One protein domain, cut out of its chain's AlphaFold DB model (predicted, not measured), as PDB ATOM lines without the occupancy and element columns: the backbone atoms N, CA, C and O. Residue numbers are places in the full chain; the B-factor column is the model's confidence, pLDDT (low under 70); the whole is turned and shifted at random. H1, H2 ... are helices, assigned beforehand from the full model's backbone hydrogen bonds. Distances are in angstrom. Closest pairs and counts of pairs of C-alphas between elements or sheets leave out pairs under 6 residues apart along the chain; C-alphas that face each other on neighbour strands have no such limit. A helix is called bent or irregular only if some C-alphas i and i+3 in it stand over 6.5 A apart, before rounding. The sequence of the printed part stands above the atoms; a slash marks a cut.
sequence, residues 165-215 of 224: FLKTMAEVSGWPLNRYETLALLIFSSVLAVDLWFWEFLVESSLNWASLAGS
ATOM      1  N   PHE A 165     133.901 160.481 133.648       61.03
ATOM      2  CA  PHE A 165     134.397 160.409 135.025       61.03
ATOM      3  C   PHE A 165     135.486 161.449 135.353       61.03
ATOM      4  O   PHE A 165     135.447 162.086 136.403       61.03
ATOM      5  N   LEU A 166     136.438 161.676 134.440       56.06
ATOM      6  CA  LEU A 166     137.548 162.610 134.673       56.06
ATOM      7  C   LEU A 166     137.099 164.077 134.640       56.06
ATOM      8  O   LEU A 166     137.677 164.914 135.329       56.06
ATOM      9  N   LYS A 167     136.049 164.385 133.869       59.38
ATOM     10  CA  LYS A 167     135.457 165.726 133.817       59.38
ATOM     11  C   LYS A 167     134.786 166.077 135.148       59.38
ATOM     12  O   LYS A 167     135.039 167.149 135.684       59.38
ATOM     13  N   THR A 168     134.016 165.145 135.707       64.12
ATOM     14  CA  THR A 168     133.368 165.313 137.015       64.12
ATOM     15  C   THR A 168     134.395 165.546 138.127       64.12
ATOM     16  O   THR A 168     134.219 166.432 138.954       64.12
ATOM     17  N   MET A 169     135.504 164.801 138.119       59.12
ATOM     18  CA  MET A 169     136.583 164.960 139.104       59.12
ATOM     19  C   MET A 169     137.274 166.333 139.015       59.12
ATOM     20  O   MET A 169     137.572 166.938 140.045       59.12
ATOM     21  N   ALA A 170     137.509 166.847 137.803       61.31
ATOM     22  CA  ALA A 170     138.106 168.169 137.592       61.31
ATOM     23  C   ALA A 170     137.180 169.309 138.063       61.31
ATOM     24  O   ALA A 170     137.636 170.245 138.715       61.31
ATOM     25  N   GLU A 171     135.876 169.200 137.793       63.59
ATOM     26  CA  GLU A 171     134.869 170.182 138.222       63.59
ATOM     27  C   GLU A 171     134.700 170.210 139.750       63.59
ATOM     28  O   GLU A 171     134.625 171.286 140.337       63.59
ATOM     29  N   VAL A 172     134.711 169.046 140.410       72.38
ATOM     30  CA  VAL A 172     134.595 168.941 141.878       72.38
ATOM     31  C   VAL A 172     135.844 169.460 142.599       72.38
ATOM     32  O   VAL A 172     135.740 170.004 143.695       72.38
ATOM     33  N   SER A 173     137.024 169.317 141.993       66.25
ATOM     34  CA  SER A 173     138.294 169.769 142.583       66.25
ATOM     35  C   SER A 173     138.635 171.235 142.292       66.25
ATOM     36  O   SER A 173     139.619 171.739 142.830       66.25
ATOM     37  N   GLY A 174     137.847 171.930 141.461       60.62
ATOM     38  CA  GLY A 174     138.136 173.307 141.046       60.62
ATOM     39  C   GLY A 174     139.454 173.439 140.273       60.62
ATOM     40  O   GLY A 174     140.101 174.484 140.322       60.62
ATOM     41  N   TRP A 175     139.890 172.368 139.605       62.59
ATOM     42  CA  TRP A 175     141.222 172.286 139.017       62.59
ATOM     43  C   TRP A 175     141.334 173.178 137.765       62.59
ATOM     44  O   TRP A 175     140.548 173.006 136.831       62.59
ATOM     45  N   PRO A 176     142.304 174.113 137.695       58.09
ATOM     46  CA  PRO A 176     142.348 175.127 136.635       58.09
ATOM     47  C   PRO A 176     142.926 174.627 135.299       58.09
ATOM     48  O   PRO A 176     142.830 175.332 134.297       58.09
ATOM     49  N   LEU A 177     143.545 173.440 135.271       57.66
ATOM     50  CA  LEU A 177     144.233 172.893 134.092       57.66
ATOM     51  C   LEU A 177     143.298 172.057 133.208       57.66
ATOM     52  O   LEU A 177     142.413 171.347 133.691       57.66
ATOM     53  N   ASN A 178     143.525 172.097 131.895       64.31
ATOM     54  CA  ASN A 178     142.768 171.309 130.928       64.31
ATOM     55  C   ASN A 178     143.118 169.812 131.040       64.31
ATOM     56  O   ASN A 178     144.226 169.424 131.395       64.31
ATOM     57  N   ARG A 179     142.194 168.936 130.640       64.31
ATOM     58  CA  ARG A 179     142.319 167.469 130.720       64.31
ATOM     59  C   ARG A 179     143.611 166.902 130.119       64.31
ATOM     60  O   ARG A 179     144.140 165.924 130.636       64.31
ATOM     61  N   TYR A 180     144.101 167.487 129.024       59.56
ATOM     62  CA  TYR A 180     145.336 167.051 128.367       59.56
ATOM     63  C   TYR A 180     146.569 167.461 129.159       59.56
ATOM     64  O   TYR A 180     147.497 166.671 129.261       59.56
ATOM     65  N   GLU A 181     146.529 168.631 129.789       61.91
ATOM     66  CA  GLU A 181     147.589 169.109 130.670       61.91
ATOM     67  C   GLU A 181     147.635 168.254 131.938       61.91
ATOM     68  O   GLU A 181     148.710 167.821 132.336       61.91
ATOM     69  N   THR A 182     146.482 167.902 132.517       68.31
ATOM     70  CA  THR A 182     146.416 166.977 133.661       68.31
ATOM     71  C   THR A 182     146.916 165.582 133.294       68.31
ATOM     72  O   THR A 182     147.684 164.992 134.047       68.31
ATOM     73  N   LEU A 183     146.528 165.042 132.132       66.06
ATOM     74  CA  LEU A 183     147.016 163.738 131.676       66.06
ATOM     75  C   LEU A 183     148.523 163.769 131.393       66.06
ATOM     76  O   LEU A 183     149.233 162.854 131.794       66.06
ATOM     77  N   ALA A 184     149.016 164.825 130.743       64.81
ATOM     78  CA  ALA A 184     150.441 165.025 130.519       64.81
ATOM     79  C   ALA A 184     151.190 165.084 131.856       64.81
ATOM     80  O   ALA A 184     152.166 164.362 132.025       64.81
ATOM     81  N   LEU A 185     150.700 165.854 132.831       67.50
ATOM     82  CA  LEU A 185     151.282 165.935 134.174       67.50
ATOM     83  C   LEU A 185     151.268 164.589 134.902       67.50
ATOM     84  O   LEU A 185     152.261 164.251 135.537       67.50
ATOM     85  N   LEU A 186     150.198 163.800 134.787       74.12
ATOM     86  CA  LEU A 186     150.134 162.455 135.367       74.12
ATOM     87  C   LEU A 186     151.136 161.503 134.709       74.12
ATOM     88  O   LEU A 186     151.808 160.754 135.411       74.12
ATOM     89  N   ILE A 187     151.279 161.553 133.381       72.81
ATOM     90  CA  ILE A 187     152.278 160.759 132.657       72.81
ATOM     91  C   ILE A 187     153.686 161.190 133.076       72.81
ATOM     92  O   ILE A 187     154.486 160.342 133.459       72.81
ATOM     93  N   PHE A 188     153.987 162.492 133.071       67.88
ATOM     94  CA  PHE A 188     155.285 163.012 133.501       67.88
ATOM     95  C   PHE A 188     155.589 162.643 134.954       67.88
ATOM     96  O   PHE A 188     156.679 162.160 135.242       67.88
ATOM     97  N   SER A 189     154.620 162.802 135.856       74.38
ATOM     98  CA  SER A 189     154.751 162.436 137.267       74.38
ATOM     99  C   SER A 189     154.969 160.935 137.447       74.38
ATOM    100  O   SER A 189     155.847 160.543 138.209       74.38
ATOM    101  N   SER A 190     154.242 160.093 136.709       75.88
ATOM    102  CA  SER A 190     154.422 158.641 136.748       75.88
ATOM    103  C   SER A 190     155.798 158.225 136.239       75.88
ATOM    104  O   SER A 190     156.431 157.369 136.850       75.88
ATOM    105  N   VAL A 191     156.273 158.813 135.139       77.00
ATOM    106  CA  VAL A 191     157.603 158.518 134.593       77.00
ATOM    107  C   VAL A 191     158.688 158.952 135.576       77.00
ATOM    108  O   VAL A 191     159.607 158.184 135.832       77.00
ATOM    109  N   LEU A 192     158.556 160.134 136.183       73.06
ATOM    110  CA  LEU A 192     159.476 160.605 137.222       73.06
ATOM    111  C   LEU A 192     159.473 159.713 138.463       73.06
ATOM    112  O   LEU A 192     160.530 159.483 139.035       73.06
ATOM    113  N   ALA A 193     158.310 159.209 138.879       76.06
ATOM    114  CA  ALA A 193     158.208 158.308 140.023       76.06
ATOM    115  C   ALA A 193     158.901 156.964 139.752       76.06
ATOM    116  O   ALA A 193     159.628 156.467 140.608       76.06
ATOM    117  N   VAL A 194     158.721 156.401 138.552       79.31
ATOM    118  CA  VAL A 194     159.417 155.174 138.129       79.31
ATOM    119  C   VAL A 194     160.925 155.403 138.034       79.31
ATOM    120  O   VAL A 194     161.700 154.552 138.460       79.31
ATOM    121  N   ASP A 195     161.341 156.551 137.504       73.81
ATOM    122  CA  ASP A 195     162.751 156.914 137.387       73.81
ATOM    123  C   ASP A 195     163.406 157.094 138.770       73.81
ATOM    124  O   ASP A 195     164.465 156.528 139.033       73.81
ATOM    125  N   LEU A 196     162.725 157.768 139.707       77.75
ATOM    126  CA  LEU A 196     163.175 157.899 141.095       77.75
ATOM    127  C   LEU A 196     163.327 156.530 141.773       77.75
ATOM    128  O   LEU A 196     164.351 156.271 142.403       77.75
ATOM    129  N   TRP A 197     162.339 155.646 141.605       78.44
ATOM    130  CA  TRP A 197     162.377 154.289 142.154       78.44
ATOM    131  C   TRP A 197     163.539 153.464 141.585       78.44
ATOM    132  O   TRP A 197     164.233 152.762 142.319       78.44
ATOM    133  N   PHE A 198     163.795 153.581 140.280       81.12
ATOM    134  CA  PHE A 198     164.943 152.941 139.641       81.12
ATOM    135  C   PHE A 198     166.273 153.418 140.246       81.12
ATOM    136  O   PHE A 198     167.158 152.601 140.509       81.12
ATOM    137  N   TRP A 199     166.409 154.723 140.500       76.62
ATOM    138  CA  TRP A 199     167.604 155.295 141.125       76.62
ATOM    139  C   TRP A 199     167.808 154.843 142.562       76.62
ATOM    140  O   TRP A 199     168.932 154.509 142.935       76.62
ATOM    141  N   GLU A 200     166.737 154.801 143.347       76.94
ATOM    142  CA  GLU A 200     166.764 154.294 144.718       76.94
ATOM    143  C   GLU A 200     167.261 152.842 144.743       76.94
ATOM    144  O   GLU A 200     168.251 152.536 145.409       76.94
ATOM    145  N   PHE A 201     166.686 151.985 143.895       78.56
ATOM    146  CA  PHE A 201     167.096 150.587 143.767       78.56
ATOM    147  C   PHE A 201     168.567 150.421 143.348       78.56
ATOM    148  O   PHE A 201     169.288 149.568 143.877       78.56
ATOM    149  N   LEU A 202     169.032 151.225 142.388       77.31
ATOM    150  CA  LEU A 202     170.408 151.168 141.898       77.31
ATOM    151  C   LEU A 202     171.404 151.587 142.989       77.31
ATOM    152  O   LEU A 202     172.431 150.925 143.169       77.31
ATOM    153  N   VAL A 203     171.095 152.647 143.741       79.19
ATOM    154  CA  VAL A 203     171.932 153.132 144.846       79.19
ATOM    155  C   VAL A 203     171.986 152.107 145.977       79.19
ATOM    156  O   VAL A 203     173.086 151.737 146.389       79.19
ATOM    157  N   GLU A 204     170.844 151.581 146.423       76.75
ATOM    158  CA  GLU A 204     170.790 150.534 147.453       76.75
ATOM    159  C   GLU A 204     171.584 149.290 147.051       76.75
ATOM    160  O   GLU A 204     172.393 148.777 147.826       76.75
ATOM    161  N   SER A 205     171.418 148.842 145.805       81.06
ATOM    162  CA  SER A 205     172.179 147.716 145.270       81.06
ATOM    163  C   SER A 205     173.680 148.003 145.321       81.06
ATOM    164  O   SER A 205     174.447 147.185 145.827       81.06
ATOM    165  N   SER A 206     174.116 149.177 144.856       77.75
ATOM    166  CA  SER A 206     175.535 149.554 144.854       77.75
ATOM    167  C   SER A 206     176.146 149.611 146.260       77.75
ATOM    168  O   SER A 206     177.275 149.156 146.450       77.75
ATOM    169  N   LEU A 207     175.390 150.087 147.256       79.69
ATOM    170  CA  LEU A 207     175.811 150.125 148.656       79.69
ATOM    171  C   LEU A 207     175.945 148.714 149.240       79.69
ATOM    172  O   LEU A 207     176.948 148.428 149.891       79.69
ATOM    173  N   ASN A 208     175.005 147.815 148.936       82.69
ATOM    174  CA  ASN A 208     175.065 146.415 149.363       82.69
ATOM    175  C   ASN A 208     176.268 145.671 148.756       82.69
ATOM    176  O   ASN A 208     176.961 144.924 149.452       82.69
ATOM    177  N   TRP A 209     176.566 145.901 147.473       77.56
ATOM    178  CA  TRP A 209     177.764 145.356 146.823       77.56
ATOM    179  C   TRP A 209     179.054 145.916 147.432       77.56
ATOM    180  O   TRP A 209     180.007 145.165 147.630       77.56
ATOM    181  N   ALA A 210     179.086 147.207 147.771       77.69
ATOM    182  CA  ALA A 210     180.233 147.829 148.426       77.69
ATOM    183  C   ALA A 210     180.449 147.293 149.850       77.69
ATOM    184  O   ALA A 210     181.587 146.999 150.215       77.69
ATOM    185  N   SER A 211     179.384 147.099 150.637       78.38
ATOM    186  CA  SER A 211     179.488 146.500 151.974       78.38
ATOM    187  C   SER A 211     179.933 145.042 151.920       78.38
ATOM    188  O   SER A 211     180.736 144.622 152.749       78.38
ATOM    189  N   LEU A 212     179.463 144.284 150.921       78.38
ATOM    190  CA  LEU A 212     179.909 142.912 150.695       78.38
ATOM    191  C   LEU A 212     181.393 142.901 150.301       78.38
ATOM    192  O   LEU A 212     182.186 142.191 150.901       78.38
ATOM    193  N   ALA A 213     181.819 143.736 149.355       76.06
ATOM    194  CA  ALA A 213     183.234 143.839 148.999       76.06
ATOM    195  C   ALA A 213     184.112 144.226 150.206       76.06
ATOM    196  O   ALA A 213     185.174 143.637 150.398       76.06
ATOM    197  N   GLY A 214     183.646 145.149 151.054       75.75
ATOM    198  CA  GLY A 214     184.310 145.520 152.306       75.75
ATOM    199  C   GLY A 214     184.445 144.347 153.280       75.75
ATOM    200  O   GLY A 214     185.543 144.089 153.762       75.75
ATOM    201  N   SER A 215     183.379 143.569 153.495       74.31
ATOM    202  CA  SER A 215     183.433 142.403 154.391       74.31
ATOM    203  C   SER A 215     184.367 141.304 153.878       74.31
ATOM    204  O   SER A 215     185.020 140.630 154.670       74.31
TER     205      SER A 215
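What this domain is: This is residues 165 to 215 of the 224 residues of an uncharacterized protein of Aegilops tauschii (UniProt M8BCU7). One long helix, H2, makes nearly the whole length of this domain, and a short helix, H1, sits crosswise near its first end, so that the two form an L with a short foot. Beyond that corner H2 sticks out alone, with residues 186 to 215 standing free. The printed part has 51 residues with two named helices, H1 then H2, and no named strand; the class is all helix. The whole is extended, with a radius of gyration of the C-alphas of 19.2 A, and its C-alphas span 58 by 16 by 16 A, a rod.

How they stand to each other: The longest helix is H2, residues 179 to 215. H1, residues 165 to 173, is close to H2 but not clearly touching it, with 2 pairs of C-alphas within 8 A. Their closest C-alphas are those of Lys 167 and Arg 179, 7.7 A apart. The lines of the two helices are about perpendicular, at 89 degrees, and their centres are 30.2 A apart. A tight link of 5 residues joins H1 to H2. Residues 171 to 176, of which 171 to 173 belong to H1, stand free. In H1 and H2 every O i to N i+4 pair is within hydrogen-bond range.

Where its parts are: H2 has 37 residues and measures 53.7 A from C-alpha 179 at (142.319, 167.469, 130.720) to C-alpha 215 at (183.433, 142.403, 154.391). H1 has 9 residues and measures 12.6 A from its first to its last C-alpha, beginning with C-alpha 165 at (134.397, 160.409, 135.025). Neither helix is bent or irregular.

The domain as a whole: The two C-alphas farthest apart are those of Glu 171 and Ser 215, at 58.2 A. The printed part has no cut. The mean pLDDT of the printed part is 71.1; residues 165 to 171, 173 to 185 and 188 are under 70.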